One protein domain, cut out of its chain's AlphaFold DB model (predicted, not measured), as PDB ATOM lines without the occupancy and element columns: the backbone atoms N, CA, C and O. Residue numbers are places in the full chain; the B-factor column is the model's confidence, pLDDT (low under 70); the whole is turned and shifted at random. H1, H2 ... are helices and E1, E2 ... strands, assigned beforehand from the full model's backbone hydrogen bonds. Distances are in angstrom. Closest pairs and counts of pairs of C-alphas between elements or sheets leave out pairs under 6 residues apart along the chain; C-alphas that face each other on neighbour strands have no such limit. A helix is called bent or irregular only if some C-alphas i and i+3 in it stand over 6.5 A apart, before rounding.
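What this domain is: This is residues 352 to 486 of the 652 residues of an uncharacterized protein of Melittangium boletus DSM 14713 (UniProt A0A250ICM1). Helix H2 runs through the middle of a compact domain, with H1, H3 and H6 packed round it and a bent strand hairpin, E1 and E2, packed on it mainly through E2. H5 packs on H1, and short H4 on H3. The printed part has 135 residues, with named elements in the order H1, H2, H3, H4, E1, E2, H5, H6; the sheet, E1 - E2, is antiparallel, and the class is mostly helix. The radius of gyration of the C-alphas is 13.7 A and their spans are 37 by 30 by 25 A.

How they stand to each other: H1, residues 365 to 380, touches H2, residues 382 to 396, with residues 374 to 378 alone; this hairpin has a steep tilt of 44 degrees, its closest C-alphas, Val 378 and Val 385, 5.9 A apart. H3, residues 407 to 421, touches H2 with residues 414 to 418 alone, closest C-alphas Trp 383 and Arg 418, 7.5 A. H4, residues 428 to 433, touches H3, closest C-alphas Ala 411 and Tyr 428, 5.6 A. E1, residues 439 to 446, and E2, residues 449 to 456, form a hairpin, with N 444 and O 451 within hydrogen-bond range at 2.8 A. The closest C-alphas of H2 and E2 are Ala 391 and Gln 455, 4.9 A. H5, residues 459 to 468, touches H1, closest C-alphas Ala 367 and Ala 464, 4.3 A. H6, residues 472 to 484, touches H2 at a steep tilt of 63 degrees, closest C-alphas Ser 386 and Val 481, 6.6 A. Every O i to N i+4 pair is within hydrogen-bond range in H2, H3 and H4, against 10 of 12 in H1, 8 of 9 in H6 and 1 of 6 in H5, which has 5 of 7 O i to N i+3 pairs.

Where its parts are: H1 runs 22.8 A from C-alpha 365 at (28.183, -30.023, 17.544), H2 20.7 A and H3 21.2 A. H6 runs 19.1 A to C-alpha 484 at (21.401, -17.616, -10.033).

The domain as a whole: The farthest C-alphas, Glu 424 and Lys 448, are 39.4 A apart. The printed part has no cut and no long link; pLDDT is under 70 at residues 355 to 360.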
ATOM      1  N   ARG A 352      43.152 -21.858   4.198       92.62
ATOM      2  CA  ARG A 352      42.344 -23.013   4.556       92.62
ATOM      3  C   ARG A 352      42.499 -24.100   3.495       92.62
ATOM      4  O   ARG A 352      42.375 -23.856   2.291       92.62
ATOM      5  N   GLN A 353      42.749 -25.330   3.925       87.00
ATOM      6  CA  GLN A 353      42.739 -26.464   3.009       87.00
ATOM      7  C   GLN A 353      41.287 -26.789   2.654       87.00
ATOM      8  O   GLN A 353      40.475 -27.071   3.535       87.00
ATOM      9  N   GLY A 354      40.948 -26.734   1.365       74.69
ATOM     10  CA  GLY A 354      39.616 -27.095   0.898       74.69
ATOM     11  C   GLY A 354      39.284 -28.535   1.285       74.69
ATOM     12  O   GLY A 354      40.110 -29.443   1.141       74.69
ATOM     13  N   VAL A 355      38.067 -28.759   1.779       68.69
ATOM     14  CA  VAL A 355      37.633 -30.092   2.193       68.69
ATOM     15  C   VAL A 355      37.437 -30.950   0.952       68.69
ATOM     16  O   VAL A 355      36.416 -30.880   0.277       68.69
ATOM     17  N   LEU A 356      38.404 -31.818   0.655       60.16
ATOM     18  CA  LEU A 356      38.314 -32.704  -0.508       60.16
ATOM     19  C   LEU A 356      37.165 -33.730  -0.412       60.16
ATOM     20  O   LEU A 356      36.937 -34.434  -1.396       60.16
ATOM     21  N   ARG A 357      36.465 -33.858   0.735       60.47
ATOM     22  CA  ARG A 357      35.349 -34.806   0.960       60.47
ATOM     23  C   ARG A 357      34.363 -34.362   2.053       60.47
ATOM     24  O   ARG A 357      34.420 -34.871   3.172       60.47
ATOM     25  N   LEU A 358      33.426 -33.479   1.709       60.84
ATOM     26  CA  LEU A 358      32.321 -33.078   2.594       60.84
ATOM     27  C   LEU A 358      31.432 -34.251   3.019       60.84
ATOM     28  O   LEU A 358      31.071 -34.372   4.184       60.84
ATOM     29  N   GLU A 359      31.164 -35.182   2.103       60.09
ATOM     30  CA  GLU A 359      30.246 -36.314   2.311       60.09
ATOM     31  C   GLU A 359      30.663 -37.285   3.428       60.09
ATOM     32  O   GLU A 359      29.882 -38.142   3.832       60.09
ATOM     33  N   ARG A 360      31.906 -37.195   3.918       69.88
ATOM     34  CA  ARG A 360      32.436 -38.098   4.952       69.88
ATOM     35  C   ARG A 360      32.578 -37.445   6.320       69.88
ATOM     36  O   ARG A 360      32.962 -38.134   7.265       69.88
ATOM     37  N   GLN A 361      32.313 -36.147   6.434       76.44
ATOM     38  CA  GLN A 361      32.397 -35.471   7.718       76.44
ATOM     39  C   GLN A 361      31.145 -35.783   8.534       76.44
ATOM     40  O   GLN A 361      30.016 -35.527   8.119       76.44
ATOM     41  N   ARG A 362      31.352 -36.369   9.714       86.81
ATOM     42  CA  ARG A 362      30.292 -36.462  10.716       86.81
ATOM     43  C   ARG A 362      29.971 -35.045  11.172       86.81
ATOM     44  O   ARG A 362      30.888 -34.285  11.458       86.81
ATOM     45  N   ALA A 363      28.687 -34.717  11.269       93.12
ATOM     46  CA  ALA A 363      28.266 -33.423  11.787       93.12
ATOM     47  C   ALA A 363      28.810 -33.208  13.210       93.12
ATOM     48  O   ALA A 363      28.489 -33.976  14.129       93.12
ATOM     49  N   THR A 364      29.641 -32.178  13.380       95.31
ATOM     50  CA  THR A 364      30.133 -31.735  14.689       95.31
ATOM     51  C   THR A 364      29.010 -31.026  15.458       95.31
ATOM     52  O   THR A 364      27.990 -30.653  14.866       95.31
ATOM     53  N   PRO A 365      29.122 -30.853  16.789       97.25
ATOM     54  CA  PRO A 365      28.183 -30.023  17.544       97.25
ATOM     55  C   PRO A 365      28.066 -28.600  16.980       97.25
ATOM     56  O   PRO A 365      26.948 -28.122  16.813       97.25
ATOM     57  N   ALA A 366      29.187 -27.979  16.590       96.88
ATOM     58  CA  ALA A 366      29.205 -26.653  15.971       96.88
ATOM     59  C   ALA A 366      28.452 -26.623  14.631       96.88
ATOM     60  O   ALA A 366      27.670 -25.709  14.386       96.88
ATOM     61  N   ALA A 367      28.604 -27.660  13.798       96.62
ATOM     62  CA  ALA A 367      27.853 -27.776  12.550       96.62
ATOM     63  C   ALA A 367      26.336 -27.919  12.777       96.62
ATOM     64  O   ALA A 367      25.547 -27.306  12.066       96.62
ATOM     65  N   ARG A 368      25.902 -28.701  13.777       97.69
ATOM     66  CA  ARG A 368      24.467 -28.816  14.117       97.69
ATOM     67  C   ARG A 368      23.900 -27.508  14.656       97.69
ATOM     68  O   ARG A 368      22.765 -27.164  14.352       97.69
ATOM     69  N   GLU A 369      24.688 -26.804  15.456       98.19
ATOM     70  CA  GLU A 369      24.306 -25.513  16.009       98.19
ATOM     71  C   GLU A 369      24.175 -24.447  14.918       98.19
ATOM     72  O   GLU A 369      23.173 -23.738  14.870       98.19
ATOM     73  N   LEU A 370      25.129 -24.383  13.985       98.31
ATOM     74  CA  LEU A 370      24.999 -23.518  12.816       98.31
ATOM     75  C   LEU A 370      23.783 -23.905  11.966       98.31
ATOM     76  O   LEU A 370      23.079 -23.020  11.502       98.31
ATOM     77  N   ALA A 371      23.504 -25.201  11.786       98.12
ATOM     78  CA  ALA A 371      22.326 -25.634  11.040       98.12
ATOM     79  C   ALA A 371      21.032 -25.082  11.661       98.12
ATOM     80  O   ALA A 371      20.250 -24.486  10.935       98.12
ATOM     81  N   ARG A 372      20.861 -25.183  12.988       98.31
ATOM     82  CA  ARG A 372      19.718 -24.579  13.701       98.31
ATOM     83  C   ARG A 372      19.644 -23.066  13.509       98.31
ATOM     84  O   ARG A 372      18.595 -22.557  13.152       98.31
ATOM     85  N   ARG A 373      20.772 -22.362  13.642       98.25
ATOM     86  CA  ARG A 373      20.809 -20.912  13.399       98.25
ATOM     87  C   ARG A 373      20.413 -20.534  11.973       98.25
ATOM     88  O   ARG A 373      19.787 -19.504  11.790       98.25
ATOM     89  N   LEU A 374      20.759 -21.345  10.971       98.38
ATOM     90  CA  LEU A 374      20.310 -21.122   9.592       98.38
ATOM     91  C   LEU A 374      18.807 -21.381   9.423       98.38
ATOM     92  O   LEU A 374      18.182 -20.705   8.612       98.38
ATOM     93  N   GLU A 375      18.237 -22.331  10.171       98.00
ATOM     94  CA  GLU A 375      16.784 -22.554  10.222       98.00
ATOM     95  C   GLU A 375      16.066 -21.330  10.811       98.00
ATOM     96  O   GLU A 375      15.097 -20.866  10.224       98.00
ATOM     97  N   ASP A 376      16.575 -20.750  11.901       97.81
ATOM     98  CA  ASP A 376      15.977 -19.555  12.516       97.81
ATOM     99  C   ASP A 376      16.177 -18.296  11.645       97.81
ATOM    100  O   ASP A 376      15.260 -17.491  11.452       97.81
ATOM    101  N   ALA A 377      17.374 -18.139  11.069       97.56
ATOM    102  CA  ALA A 377      17.751 -16.970  10.279       97.56
ATOM    103  C   ALA A 377      17.056 -16.900   8.914       97.56
ATOM    104  O   ALA A 377      16.979 -15.815   8.350       97.56
ATOM    105  N   VAL A 378      16.532 -18.001   8.363       97.88
ATOM    106  CA  VAL A 378      15.877 -17.958   7.040       97.88
ATOM    107  C   VAL A 378      14.645 -17.051   7.028       97.88
ATOM    108  O   VAL A 378      14.339 -16.466   5.994       97.88
ATOM    109  N   THR A 379      13.985 -16.890   8.177       96.38
ATOM    110  CA  THR A 379      12.809 -16.022   8.330       96.38
ATOM    111  C   THR A 379      13.191 -14.618   8.801       96.38
ATOM    112  O   THR A 379      12.576 -13.647   8.381       96.38
ATOM    113  N   GLN A 380      14.198 -14.501   9.674       97.06
ATOM    114  CA  GLN A 380      14.579 -13.225  10.295       97.06
ATOM    115  C   GLN A 380      15.567 -12.423   9.439       97.06
ATOM    116  O   GLN A 380      15.445 -11.212   9.304       97.06
ATOM    117  N   GLU A 381      16.556 -13.104   8.862       97.50
ATOM    118  CA  GLU A 381      17.669 -12.511   8.120       97.50
ATOM    119  C   GLU A 381      18.030 -13.393   6.903       97.50
ATOM    120  O   GLU A 381      19.142 -13.932   6.816       97.50
ATOM    121  N   PRO A 382      17.107 -13.565   5.930       97.88
ATOM    122  CA  PRO A 382      17.267 -14.503   4.809       97.88
ATOM    123  C   PRO A 382      18.544 -14.264   3.989       97.88
ATOM    124  O   PRO A 382      19.120 -15.200   3.425       97.88
ATOM    125  N   TRP A 383      19.041 -13.027   3.970       98.19
ATOM    126  CA  TRP A 383      20.272 -12.646   3.282       98.19
ATOM    127  C   TRP A 383      21.519 -13.326   3.864       98.19
ATOM    128  O   TRP A 383      22.424 -13.701   3.109       98.19
ATOM    129  N   GLN A 384      21.553 -13.578   5.178       98.19
ATOM    130  CA  GLN A 384      22.649 -14.315   5.811       98.19
ATOM    131  C   GLN A 384      22.657 -15.777   5.363       98.19
ATOM    132  O   GLN A 384      23.725 -16.352   5.113       98.19
ATOM    133  N   VAL A 385      21.471 -16.379   5.223       98.56
ATOM    134  CA  VAL A 385      21.318 -17.749   4.720       98.56
ATOM    135  C   VAL A 385      21.749 -17.816   3.254       98.56
ATOM    136  O   VAL A 385      22.550 -18.686   2.912       98.56
ATOM    137  N   SER A 386      21.335 -16.858   2.416       98.38
ATOM    138  CA  SER A 386      21.780 -16.737   1.018       98.38
ATOM    139  C   SER A 386      23.301 -16.672   0.887       98.38
ATOM    140  O   SER A 386      23.888 -17.497   0.185       98.38
ATOM    141  N   LEU A 387      23.967 -15.765   1.614       98.31
ATOM    142  CA  LEU A 387      25.432 -15.658   1.592       98.31
ATOM    143  C   LEU A 387      26.118 -16.935   2.081       98.31
ATOM    144  O   LEU A 387      27.126 -17.360   1.509       98.31
ATOM    145  N   THR A 388      25.558 -17.579   3.109       98.62
ATOM    146  CA  THR A 388      26.091 -18.842   3.631       98.62
ATOM    147  C   THR A 388      25.983 -19.961   2.598       98.62
ATOM    148  O   THR A 388      26.936 -20.720   2.405       98.62
ATOM    149  N   LEU A 389      24.853 -20.049   1.895       98.50
ATOM    150  CA  LEU A 389      24.625 -21.020   0.827       98.50
ATOM    151  C   LEU A 389      25.513 -20.750  -0.392       98.50
ATOM    152  O   LEU A 389      26.090 -21.692  -0.929       98.50
ATOM    153  N   MET A 390      25.698 -19.487  -0.788       98.38
ATOM    154  CA  MET A 390      26.643 -19.111  -1.847       98.38
ATOM    155  C   MET A 390      28.075 -19.525  -1.478       98.38
ATOM    156  O   MET A 390      28.765 -20.135  -2.296       98.38
ATOM    157  N   ALA A 391      28.507 -19.283  -0.234       97.56
ATOM    158  CA  ALA A 391      29.835 -19.685   0.243       97.56
ATOM    159  C   ALA A 391      29.990 -21.205   0.235       97.56
ATOM    160  O   ALA A 391      30.968 -21.731  -0.300       97.56
ATOM    161  N   PHE A 392      28.979 -21.916   0.737       97.00
ATOM    162  CA  PHE A 392      28.934 -23.370   0.695       97.00
ATOM    163  C   PHE A 392      29.013 -23.911  -0.736       97.00
ATOM    164  O   PHE A 392      29.842 -24.778  -1.002       97.00
ATOM    165  N   PHE A 393      28.209 -23.404  -1.674       96.75
ATOM    166  CA  PHE A 393      28.222 -23.879  -3.058       96.75
ATOM    167  C   PHE A 393      29.528 -23.529  -3.778       96.75
ATOM    168  O   PHE A 393      30.069 -24.374  -4.489       96.75
ATOM    169  N   ALA A 394      30.109 -22.351  -3.542       95.50
ATOM    170  CA  ALA A 394      31.425 -22.004  -4.082       95.50
ATOM    171  C   ALA A 394      32.536 -22.960  -3.603       95.50
ATOM    172  O   ALA A 394      33.521 -23.177  -4.315       95.50
ATOM    173  N   GLU A 395      32.397 -23.523  -2.401       93.88
ATOM    174  CA  GLU A 395      33.324 -24.509  -1.846       93.88
ATOM    175  C   GLU A 395      33.029 -25.939  -2.308       93.88
ATOM    176  O   GLU A 395      33.942 -26.643  -2.749       93.88
ATOM    177  N   ALA A 396      31.764 -26.362  -2.240       93.25
ATOM    178  CA  ALA A 396      31.310 -27.694  -2.631       93.25
ATOM    179  C   ALA A 396      31.567 -27.975  -4.117       93.25
ATOM    180  O   ALA A 396      31.845 -29.113  -4.494       93.25
ATOM    181  N   ALA A 397      31.556 -26.927  -4.945       93.25
ATOM    182  CA  ALA A 397      31.852 -26.996  -6.365       93.25
ATOM    183  C   ALA A 397      33.297 -27.441  -6.686       93.25
ATOM    184  O   ALA A 397      33.590 -27.846  -7.810       93.25
ATOM    185  N   GLY A 398      34.249 -27.354  -5.747       90.75
ATOM    186  CA  GLY A 398      35.667 -27.675  -5.990       90.75
ATOM    187  C   GLY A 398      36.415 -26.626  -6.833       90.75
ATOM    188  O   GLY A 398      37.539 -26.247  -6.518       90.75
ATOM    189  N   ARG A 399      35.760 -26.087  -7.857       92.06
ATOM    190  CA  ARG A 399      36.099 -24.852  -8.564       92.06
ATOM    191  C   ARG A 399      34.864 -23.960  -8.458       92.06
ATOM    192  O   ARG A 399      33.796 -24.457  -8.783       92.06
ATOM    193  N   PRO A 400      34.954 -22.694  -8.026       92.81
ATOM    194  CA  PRO A 400      33.767 -21.851  -7.949       92.81
ATOM    195  C   PRO A 400      33.079 -21.742  -9.323       92.81
ATOM    196  O   PRO A 400      33.788 -21.621 -10.331       92.81
ATOM    197  N   PRO A 401      31.737 -21.827  -9.389       94.56
ATOM    198  CA  PRO A 401      31.006 -21.594 -10.632       94.56
ATOM    199  C   PRO A 401      31.226 -20.148 -11.116       94.56
ATOM    200  O   PRO A 401      31.580 -19.299 -10.297       94.56
ATOM    201  N   PRO A 402      31.011 -19.838 -12.410       90.88
ATOM    202  CA  PRO A 402      31.256 -18.500 -12.962       90.88
ATOM    203  C   PRO A 402      30.550 -17.361 -12.210       90.88
ATOM    204  O   PRO A 402      31.114 -16.287 -12.080       90.88
ATOM    205  N   GLY A 403      29.359 -17.594 -11.646       93.44
ATOM    206  CA  GLY A 403      28.674 -16.591 -10.823       93.44
ATOM    207  C   GLY A 403      29.317 -16.332  -9.453       93.44
ATOM    208  O   GLY A 403      28.894 -15.423  -8.755       93.44
ATOM    209  N   LEU A 404      30.306 -17.127  -9.033       96.50
ATOM    210  CA  LEU A 404      30.929 -17.072  -7.703       96.50
ATOM    211  C   LEU A 404      32.469 -17.131  -7.757       96.50
ATOM    212  O   LEU A 404      33.116 -17.444  -6.750       96.50
ATOM    213  N   ASP A 405      33.085 -16.894  -8.916       95.00
ATOM    214  CA  ASP A 405      34.539 -17.016  -9.096       95.00
ATOM    215  C   ASP A 405      35.316 -15.697  -8.924       95.00
ATOM    216  O   ASP A 405      36.550 -15.729  -8.816       95.00
ATOM    217  N   THR A 406      34.596 -14.574  -8.851       96.75
ATOM    218  CA  THR A 406      35.098 -13.206  -8.644       96.75
ATOM    219  C   THR A 406      34.159 -12.413  -7.738       96.75
ATOM    220  O   THR A 406      32.957 -12.663  -7.710       96.75
ATOM    221  N   SER A 407      34.689 -11.439  -7.001       96.56
ATOM    222  CA  SER A 407      33.921 -10.562  -6.104       96.56
ATOM    223  C   SER A 407      32.836  -9.767  -6.822       96.56
ATOM    224  O   SER A 407      31.771  -9.573  -6.247       96.56
ATOM    225  N   ASP A 408      33.074  -9.358  -8.071       96.94
ATOM    226  CA  ASP A 408      32.066  -8.667  -8.878       96.94
ATOM    227  C   ASP A 408      30.907  -9.618  -9.238       96.94
ATOM    228  O   ASP A 408      29.748  -9.256  -9.057       96.94
ATOM    229  N   ALA A 409      31.200 -10.866  -9.639       96.88
ATOM    230  CA  ALA A 409      30.163 -11.870  -9.893       96.88
ATOM    231  C   ALA A 409      29.373 -12.211  -8.616       96.88
ATOM    232  O   ALA A 409      28.153 -12.330  -8.653       96.88
ATOM    233  N   TRP A 410      30.048 -12.297  -7.465       97.69
ATOM    234  CA  TRP A 410      29.387 -12.457  -6.166       97.69
ATOM    235  C   TRP A 410      28.402 -11.327  -5.870       97.69
ATOM    236  O   TRP A 410      27.274 -11.614  -5.469       97.69
ATOM    237  N   ALA A 411      28.821 -10.074  -6.074       97.69
ATOM    238  CA  ALA A 411      27.964  -8.911  -5.887       97.69
ATOM    239  C   ALA A 411      26.743  -8.995  -6.807       97.69
ATOM    240  O   ALA A 411      25.617  -8.931  -6.333       97.69
ATOM    241  N   GLU A 412      26.959  -9.251  -8.096       97.81
ATOM    242  CA  GLU A 412      25.890  -9.392  -9.087       97.81
ATOM    243  C   GLU A 412      24.879 -10.486  -8.701       97.81
ATOM    244  O   GLU A 412      23.672 -10.258  -8.735       97.81
ATOM    245  N   ARG A 413      25.342 -11.670  -8.270       97.62
ATOM    246  CA  ARG A 413      24.446 -12.764  -7.848       97.62
ATOM    247  C   ARG A 413      23.713 -12.478  -6.548       97.62
ATOM    248  O   ARG A 413      22.567 -12.893  -6.407       97.62
ATOM    249  N   TYR A 414      24.360 -11.796  -5.613       98.19
ATOM    250  CA  TYR A 414      23.716 -11.392  -4.374       98.19
ATOM    251  C   TYR A 414      22.635 -10.332  -4.626       98.19
ATOM    252  O   TYR A 414      21.537 -10.470  -4.099       98.19
ATOM    253  N   GLU A 415      22.910  -9.327  -5.462       98.06
ATOM    254  CA  GLU A 415      21.933  -8.289  -5.816       98.06
ATOM    255  C   GLU A 415      20.724  -8.877  -6.554       98.06
ATOM    256  O   GLU A 415      19.591  -8.563  -6.201       98.06
ATOM    257  N   LEU A 416      20.937  -9.826  -7.472       97.62
ATOM    258  CA  LEU A 416      19.835 -10.553  -8.112       97.62
ATOM    259  C   LEU A 416      18.959 -11.294  -7.091       97.62
ATOM    260  O   LEU A 416      17.737 -11.246  -7.180       97.62
ATOM    261  N   LEU A 417      19.555 -11.965  -6.099       97.81
ATOM    262  CA  LEU A 417      18.782 -12.609  -5.029       97.81
ATOM    263  C   LEU A 417      18.036 -11.577  -4.177       97.81
ATOM    264  O   LEU A 417      16.870 -11.777  -3.853       97.81
ATOM    265  N   ARG A 418      18.691 -10.463  -3.840       97.81
ATOM    266  CA  ARG A 418      18.088  -9.364  -3.080       97.81
ATOM    267  C   ARG A 418      16.836  -8.827  -3.770       97.81
ATOM    268  O   ARG A 418      15.797  -8.705  -3.128       97.81
ATOM    269  N   GLU A 419      16.921  -8.559  -5.069       97.25
ATOM    270  CA  GLU A 419      15.808  -8.050  -5.877       97.25
ATOM    271  C   GLU A 419      14.669  -9.065  -6.038       97.25
ATOM    272  O   GLU A 419      13.503  -8.676  -6.055       97.25
ATOM    273  N   LEU A 420      14.992 -10.358  -6.139       95.25
ATOM    274  CA  LEU A 420      13.999 -11.409  -6.362       95.25
ATOM    275  C   LEU A 420      13.140 -11.696  -5.128       95.25
ATOM    276  O   LEU A 420      11.927 -11.855  -5.262       95.25
ATOM    277  N   ASP A 421      13.750 -11.832  -3.948       94.19
ATOM    278  CA  ASP A 421      13.045 -12.380  -2.783       94.19
ATOM    279  C   ASP A 421      13.512 -11.836  -1.415       94.19
ATOM    280  O   ASP A 421      13.128 -12.395  -0.381       94.19
ATOM    281  N   MET A 422      14.320 -10.762  -1.370       96.00
ATOM    282  CA  MET A 422      14.783 -10.125  -0.120       96.00
ATOM    283  C   MET A 422      15.005  -8.597  -0.254       96.00
ATOM    284  O   MET A 422      16.109  -8.122   0.020       96.00
ATOM    285  N   PRO A 423      14.004  -7.784  -0.640       95.50
ATOM    286  CA  PRO A 423      14.213  -6.359  -0.937       95.50
ATOM    287  C   PRO A 423      14.726  -5.531   0.255       95.50
ATOM    288  O   PRO A 423      15.418  -4.535   0.055       95.50
ATOM    289  N   GLU A 424      14.429  -5.956   1.486       96.50
ATOM    290  CA  GLU A 424      14.877  -5.311   2.732       96.50
ATOM    291  C   GLU A 424      16.316  -5.681   3.133       96.50
ATOM    292  O   GLU A 424      16.860  -5.133   4.092       96.50
ATOM    293  N   ALA A 425      16.951  -6.627   2.433       97.31
ATOM    294  CA  ALA A 425      18.312  -7.025   2.752       97.31
ATOM    295  C   ALA A 425      19.315  -5.891   2.469       97.31
ATOM    296  O   ALA A 425      19.118  -5.096   1.545       97.31
ATOM    297  N   PRO A 426      20.434  -5.838   3.217       97.19
ATOM    298  CA  PRO A 426      21.508  -4.900   2.921       97.19
ATOM    299  C   PRO A 426      22.057  -5.141   1.512       97.19
ATOM    300  O   PRO A 426      22.053  -6.277   1.028       97.19
ATOM    301  N   THR A 427      22.588  -4.091   0.885       97.19
ATOM    302  CA  THR A 427      23.395  -4.221  -0.345       97.19
ATOM    303  C   THR A 427      24.585  -5.156  -0.116       97.19
ATOM    304  O   THR A 427      25.009  -5.362   1.026       97.19
ATOM    305  N   TYR A 428      25.168  -5.716  -1.178       97.69
ATOM    306  CA  TYR A 428      26.306  -6.630  -1.042       97.69
ATOM    307  C   TYR A 428      27.468  -6.016  -0.244       97.69
ATOM    308  O   TYR A 428      28.049  -6.678   0.617       97.69
ATOM    309  N   ASP A 429      27.778  -4.736  -0.471       96.62
ATOM    310  CA  ASP A 429      28.867  -4.051   0.235       96.62
ATOM    311  C   ASP A 429      28.568  -3.915   1.736       96.62
ATOM    312  O   ASP A 429      29.421  -4.237   2.563       96.62
ATOM    313  N   GLN A 430      27.339  -3.537   2.104       96.44
ATOM    314  CA  GLN A 430      26.894  -3.513   3.503       96.44
ATOM    315  C   GLN A 430      26.873  -4.920   4.121       96.44
ATOM    316  O   GLN A 430      27.265  -5.108   5.275       96.44
ATOM    317  N   ALA A 431      26.478  -5.941   3.361       97.81
ATOM    318  CA  ALA A 431      26.481  -7.322   3.829       97.81
ATOM    319  C   ALA A 431      27.908  -7.820   4.135       97.81
ATOM    320  O   ALA A 431      28.118  -8.557   5.103       97.81
ATOM    321  N   LEU A 432      28.914  -7.366   3.376       97.56
ATOM    322  CA  LEU A 432      30.326  -7.651   3.649       97.56
ATOM    323  C   LEU A 432      30.849  -6.981   4.931       97.56
ATOM    324  O   LEU A 432      31.753  -7.522   5.576       97.56
ATOM    325  N   THR A 433      30.312  -5.824   5.328       96.88
ATOM    326  CA  THR A 433      30.690  -5.183   6.602       96.88
ATOM    327  C   THR A 433      29.977  -5.811   7.803       96.88
ATOM    328  O   THR A 433      30.480  -5.740   8.927       96.88
ATOM    329  N   ARG A 434      28.847  -6.488   7.557       96.69
ATOM    330  CA  ARG A 434      27.994  -7.169   8.545       96.69
ATOM    331  C   ARG A 434      28.098  -8.702   8.472       96.69
ATOM    332  O   ARG A 434      27.149  -9.396   8.822       96.69
ATOM    333  N   LEU A 435      29.229  -9.250   8.011       97.62
ATOM    334  CA  LEU A 435      29.358 -10.694   7.778       97.62
ATOM    335  C   LEU A 435      28.970 -11.534   9.012       97.62
ATOM    336  O   LEU A 435      29.500 -11.297  10.104       97.62
ATOM    337  N   PRO A 436      28.128 -12.572   8.837       97.62
ATOM    338  CA  PRO A 436      27.834 -13.535   9.889       97.62
ATOM    339  C   PRO A 436      29.109 -14.153  10.467       97.62
ATOM    340  O   PRO A 436      30.063 -14.428   9.742       97.62
ATOM    341  N   ARG A 437      29.122 -14.445  11.775       97.38
ATOM    342  CA  ARG A 437      30.328 -14.915  12.498       97.38
ATOM    343  C   ARG A 437      30.939 -16.212  11.944       97.38
ATOM    344  O   ARG A 437      32.118 -16.477  12.177       97.38
ATOM    345  N   HIS A 438      30.145 -17.034  11.259       98.06
ATOM    346  CA  HIS A 438      30.584 -18.276  10.608       98.06
ATOM    347  C   HIS A 438      31.138 -18.073   9.195       98.06
ATOM    348  O   HIS A 438      31.647 -19.033   8.616       98.06
ATOM    349  N   LEU A 439      31.059 -16.861   8.645       98.06
ATOM    350  CA  LEU A 439      31.617 -16.496   7.349       98.06
ATOM    351  C   LEU A 439      32.857 -15.619   7.500       98.06
ATOM    352  O   LEU A 439      33.027 -14.857   8.452       98.06
ATOM    353  N   GLU A 440      33.737 -15.718   6.514       97.62
ATOM    354  CA  GLU A 440      34.898 -14.854   6.402       97.62
ATOM    355  C   GLU A 440      35.353 -14.673   4.957       97.62
ATOM    356  O   GLU A 440      35.099 -15.506   4.086       97.62
ATOM    357  N   LEU A 441      36.101 -13.597   4.730       97.94
ATOM    358  CA  LEU A 441      36.927 -13.426   3.544       97.94
ATOM    359  C   LEU A 441      38.310 -13.999   3.838       97.94
ATOM    360  O   LEU A 441      38.970 -13.574   4.789       97.94
ATOM    361  N   GLY A 442      38.748 -14.954   3.026       96.94
ATOM    362  CA  GLY A 442      40.003 -15.654   3.275       96.94
ATOM    363  C   GLY A 442      40.561 -16.351   2.046       96.94
ATOM    364  O   GLY A 442      39.997 -16.295   0.949       96.94
ATOM    365  N   LEU A 443      41.713 -16.994   2.234       96.94
ATOM    366  CA  LEU A 443      42.347 -17.818   1.214       96.94
ATOM    367  C   LEU A 443      41.978 -19.278   1.435       96.94
ATOM    368  O   LEU A 443      41.968 -19.775   2.561       96.94
ATOM    369  N   ARG A 444      41.758 -19.992   0.335       95.06
ATOM    370  CA  ARG A 444      41.605 -21.444   0.339       95.06
ATOM    371  C   ARG A 444      42.415 -22.100  -0.757       95.06
ATOM    372  O   ARG A 444      42.485 -21.588  -1.873       95.06
ATOM    373  N   VAL A 445      42.982 -23.267  -0.461       93.75
ATOM    374  CA  VAL A 445      43.557 -24.140  -1.488       93.75
ATOM    375  C   VAL A 445      42.499 -25.122  -1.965       93.75
ATOM    376  O   VAL A 445      42.022 -25.960  -1.201       93.75
ATOM    377  N   MET A 446      42.188 -25.064  -3.255       88.62
ATOM    378  CA  MET A 446      41.338 -26.023  -3.949       88.62
ATOM    379  C   MET A 446      42.189 -26.764  -4.982       88.62
ATOM    380  O   MET A 446      42.666 -26.191  -5.962       88.62
ATOM    381  N   LYS A 447      42.452 -28.053  -4.732       86.75
ATOM    382  CA  LYS A 447      43.417 -28.868  -5.492       86.75
ATOM    383  C   LYS A 447      44.816 -28.224  -5.553       86.75
ATOM    384  O   LYS A 447      45.611 -28.366  -4.627       86.75
ATOM    385  N   LYS A 448      45.139 -27.558  -6.665       89.69
ATOM    386  CA  LYS A 448      46.431 -26.899  -6.920       89.69
ATOM    387  C   LYS A 448      46.320 -25.377  -6.968       89.69
ATOM    388  O   LYS A 448      47.336 -24.711  -7.124       89.69
ATOM    389  N   GLU A 449      45.119 -24.835  -6.806       94.56
ATOM    390  CA  GLU A 449      44.853 -23.408  -6.915       94.56
ATOM    391  C   GLU A 449      44.581 -22.799  -5.547       94.56
ATOM    392  O   GLU A 449      43.864 -23.374  -4.733       94.56
ATOM    393  N   VAL A 450      45.157 -21.629  -5.304       95.56
ATOM    394  CA  VAL A 450      44.807 -20.760  -4.186       95.56
ATOM    395  C   VAL A 450      43.761 -19.772  -4.678       95.56
ATOM    396  O   VAL A 450      43.961 -19.075  -5.674       95.56
ATOM    397  N   ARG A 451      42.635 -19.717  -3.980       95.50
ATOM    398  CA  ARG A 451      41.517 -18.824  -4.272       95.50
ATOM    399  C   ARG A 451      41.289 -17.913  -3.076       95.50
ATOM    400  O   ARG A 451      41.398 -18.358  -1.939       95.50
ATOM    401  N   PHE A 452      40.975 -16.658  -3.356       96.94
ATOM    402  CA  PHE A 452      40.474 -15.706  -2.374       96.94
ATOM    403  C   PHE A 452      38.969 -15.539  -2.587       96.94
ATOM    404  O   PHE A 452      38.515 -15.561  -3.730       96.94
ATOM    405  N   GLY A 453      38.209 -15.395  -1.506       96.31
ATOM    406  CA  GLY A 453      36.782 -15.096  -1.576       96.31
ATOM    407  C   GLY A 453      36.072 -15.363  -0.258       96.31
ATOM    408  O   GLY A 453      36.708 -15.697   0.747       96.31
ATOM    409  N   LEU A 454      34.745 -15.235  -0.280       97.19
ATOM    410  CA  LEU A 454      33.901 -15.582   0.855       97.19
ATOM    411  C   LEU A 454      33.896 -17.104   1.069       97.19
ATOM    412  O   LEU A 454      33.857 -17.888   0.109       97.19
ATOM    413  N   GLN A 455      33.991 -17.515   2.329       96.25
ATOM    414  CA  GLN A 455      34.028 -18.911   2.749       96.25
ATOM    415  C   GLN A 455      33.474 -19.087   4.164       96.25
ATOM    416  O   GLN A 455      33.369 -18.127   4.928       96.25
ATOM    417  N   LEU A 456      33.171 -20.330   4.529       96.31
ATOM    418  CA  LEU A 456      32.942 -20.687   5.926       96.31
ATOM    419  C   LEU A 456      34.264 -20.631   6.696       96.31
ATOM    420  O   LEU A 456      35.264 -21.222   6.272       96.31
ATOM    421  N   ARG A 457      34.238 -19.953   7.846       95.88
ATOM    422  CA  ARG A 457      35.392 -19.721   8.727       95.88
ATOM    423  C   ARG A 457      36.098 -21.012   9.119       95.88
ATOM    424  O   ARG A 457      37.321 -21.087   9.125       95.88
ATOM    425  N   GLU A 458      35.328 -22.055   9.399       94.19
ATOM    426  CA  GLU A 458      35.854 -23.358   9.789       94.19
ATOM    427  C   GLU A 458      35.372 -24.431   8.817       94.19
ATOM    428  O   GLU A 458      34.213 -24.466   8.405       94.19
ATOM    429  N   ALA A 459      36.277 -25.335   8.441       91.38
ATOM    430  CA  ALA A 459      35.994 -26.396   7.478       91.38
ATOM    431  C   ALA A 459      34.891 -27.360   7.950       91.38
ATOM    432  O   ALA A 459      34.158 -27.904   7.130       91.38
ATOM    433  N   GLU A 460      34.757 -27.576   9.260       92.44
ATOM    434  CA  GLU A 460      33.728 -28.456   9.822       92.44
ATOM    435  C   GLU A 460      32.307 -27.884   9.733       92.44
ATOM    436  O   GLU A 460      31.338 -28.645   9.686       92.44
ATOM    437  N   LEU A 461      32.173 -26.557   9.621       95.50
ATOM    438  CA  LEU A 461      30.878 -25.893   9.476       95.50
ATOM    439  C   LEU A 461      30.221 -26.191   8.127       95.50
ATOM    440  O   LEU A 461      29.010 -26.044   7.995       95.50
ATOM    441  N   LEU A 462      30.970 -26.689   7.137       93.69
ATOM    442  CA  LEU A 462      30.402 -27.110   5.856       93.69
ATOM    443  C   LEU A 462      29.360 -28.228   6.013       93.69
ATOM    444  O   LEU A 462      28.438 -28.316   5.206       93.69
ATOM    445  N   ALA A 463      29.467 -29.062   7.054       94.06
ATOM    446  CA  ALA A 463      28.471 -30.093   7.344       94.06
ATOM    447  C   ALA A 463      27.129 -29.517   7.843       94.06
ATOM    448  O   ALA A 463      26.124 -30.227   7.806       94.06
ATOM    449  N   ALA A 464      27.090 -28.249   8.275       96.81
ATOM    450  CA  ALA A 464      25.873 -27.581   8.735       96.81
ATOM    451  C   ALA A 464      24.867 -27.378   7.600       96.81
ATOM    452  O   ALA A 464      23.676 -27.620   7.769       96.81
ATOM    453  N   VAL A 465      25.346 -26.981   6.419       96.69
ATOM    454  CA  VAL A 465      24.470 -26.606   5.303       96.69
ATOM    455  C   VAL A 465      23.650 -27.793   4.781       96.69
ATOM    456  O   VAL A 465      22.434 -27.663   4.680       96.69
ATOM    457  N   PRO A 466      24.219 -28.991   4.524       96.19
ATOM    458  CA  PRO A 466      23.424 -30.166   4.170       96.19
ATOM    459  C   PRO A 466      22.396 -30.594   5.222       96.19
ATOM    460  O   PRO A 466      21.425 -31.248   4.847       96.19
ATOM    461  N   LEU A 467      22.621 -30.290   6.507       96.19
ATOM    462  CA  LEU A 467      21.637 -30.528   7.567       96.19
ATOM    463  C   LEU A 467      20.505 -29.503   7.489       96.19
ATOM    464  O   LEU A 467      19.348 -29.901   7.446       96.19
ATOM    465  N   ALA A 468      20.842 -28.216   7.392       97.62
ATOM    466  CA  ALA A 468      19.864 -27.135   7.297       97.62
ATOM    467  C   ALA A 468      18.982 -27.267   6.042       97.62
ATOM    468  O   ALA A 468      17.768 -27.124   6.121       97.62
ATOM    469  N   LEU A 469      19.561 -27.667   4.901       97.81
ATOM    470  CA  LEU A 469      18.841 -27.939   3.645       97.81
ATOM    471  C   LEU A 469      17.834 -29.107   3.728       97.81
ATOM    472  O   LEU A 469      17.168 -29.396   2.739       97.81
ATOM    473  N   GLN A 470      17.733 -29.821   4.855       96.88
ATOM    474  CA  GLN A 470      16.647 -30.787   5.086       96.88
ATOM    475  C   GLN A 470      15.343 -30.098   5.508       96.88
ATOM    476  O   GLN A 470      14.289 -30.733   5.480       96.88
ATOM    477  N   ARG A 471      15.397 -28.821   5.907       98.06
ATOM    478  CA  ARG A 471      14.212 -28.007   6.189       98.06
ATOM    479  C   ARG A 471      13.706 -27.347   4.924       98.06
ATOM    480  O   ARG A 471      14.503 -26.901   4.106       98.06
ATOM    481  N   ALA A 472      12.383 -27.274   4.795       97.62
ATOM    482  CA  ALA A 472      11.722 -26.768   3.597       97.62
ATOM    483  C   ALA A 472      12.143 -25.328   3.265       97.62
ATOM    484  O   ALA A 472      12.576 -25.086   2.143       97.62
ATOM    485  N   ASP A 473      12.129 -24.424   4.245       97.69
ATOM    486  CA  ASP A 473      12.400 -22.996   4.021       97.69
ATOM    487  C   ASP A 473      13.859 -22.746   3.592       97.69
ATOM    488  O   ASP A 473      14.144 -22.031   2.631       97.69
ATOM    489  N   VAL A 474      14.814 -23.423   4.241       98.25
ATOM    490  CA  VAL A 474      16.235 -23.355   3.856       98.25
ATOM    491  C   VAL A 474      16.472 -24.045   2.510       98.25
ATOM    492  O   VAL A 474      17.296 -23.589   1.716       98.25
ATOM    493  N   ALA A 475      15.763 -25.142   2.221       98.19
ATOM    494  CA  ALA A 475      15.838 -25.824   0.933       98.19
ATOM    495  C   ALA A 475      15.321 -24.939  -0.205       98.19
ATOM    496  O   ALA A 475      15.965 -24.861  -1.251       98.19
ATOM    497  N   GLU A 476      14.206 -24.241   0.005       97.81
ATOM    498  CA  GLU A 476      13.663 -23.264  -0.935       97.81
ATOM    499  C   GLU A 476      14.668 -22.156  -1.219       97.81
ATOM    500  O   GLU A 476      15.002 -21.918  -2.379       97.81
ATOM    501  N   ARG A 477      15.274 -21.605  -0.166       97.88
ATOM    502  CA  ARG A 477      16.368 -20.645  -0.297       97.88
ATOM    503  C   ARG A 477      17.559 -21.211  -1.080       97.88
ATOM    504  O   ARG A 477      18.142 -20.535  -1.927       97.88
ATOM    505  N   GLY A 478      17.899 -22.478  -0.845       98.00
ATOM    506  CA  GLY A 478      18.894 -23.222  -1.618       98.00
ATOM    507  C   GLY A 478      18.566 -23.309  -3.110       98.00
ATOM    508  O   GLY A 478      19.479 -23.191  -3.929       98.00
ATOM    509  N   ARG A 479      17.285 -23.471  -3.472       97.44
ATOM    510  CA  ARG A 479      16.829 -23.437  -4.871       97.44
ATOM    511  C   ARG A 479      17.035 -22.056  -5.487       97.44
ATOM    512  O   ARG A 479      17.627 -21.992  -6.564       97.44
ATOM    513  N   SER A 480      16.640 -20.982  -4.791       97.25
ATOM    514  CA  SER A 480      16.860 -19.601  -5.251       97.25
ATOM    515  C   SER A 480      18.341 -19.355  -5.541       97.25
ATOM    516  O   SER A 480      18.695 -18.944  -6.645       97.25
ATOM    517  N   VAL A 481      19.235 -19.722  -4.613       98.00
ATOM    518  CA  VAL A 481      20.684 -19.555  -4.811       98.00
ATOM    519  C   VAL A 481      21.193 -20.379  -6.002       98.00
ATOM    520  O   VAL A 481      21.909 -19.849  -6.848       98.00
ATOM    521  N   LEU A 482      20.820 -21.659  -6.125       97.06
ATOM    522  CA  LEU A 482      21.250 -22.484  -7.266       97.06
ATOM    523  C   LEU A 482      20.745 -21.955  -8.618       97.06
ATOM    524  O   LEU A 482      21.393 -22.201  -9.638       97.06
ATOM    525  N   SER A 483      19.622 -21.234  -8.631       95.81
ATOM    526  CA  SER A 483      19.053 -20.677  -9.859       95.81
ATOM    527  C   SER A 483      19.873 -19.522 -10.442       95.81
ATOM    528  O   SER A 483      19.845 -19.327 -11.657       95.81
ATOM    529  N   VAL A 484      20.657 -18.814  -9.611       96.94
ATOM    530  CA  VAL A 484      21.401 -17.616 -10.033       96.94
ATOM    531  C   VAL A 484      22.898 -17.842 -10.274       96.94
ATOM    532  O   VAL A 484      23.534 -17.070 -10.977       96.94
ATOM    533  N   ILE A 485      23.511 -18.908  -9.754       96.31
ATOM    534  CA  ILE A 485      24.984 -19.099  -9.807       96.31
ATOM    535  C   ILE A 485      25.567 -19.390 -11.205       96.31
ATOM    536  O   ILE A 485      26.789 -19.478 -11.368       96.31
ATOM    537  N   GLY A 486      24.703 -19.575 -12.201       95.62
ATOM    538  CA  GLY A 486      25.077 -19.831 -13.586       95.62
ATOM    539  C   GLY A 486      25.750 -18.652 -14.297       95.62
ATOM    540  O   GLY A 486      25.695 -17.512 -13.823       95.62
TER     541      GLY A 486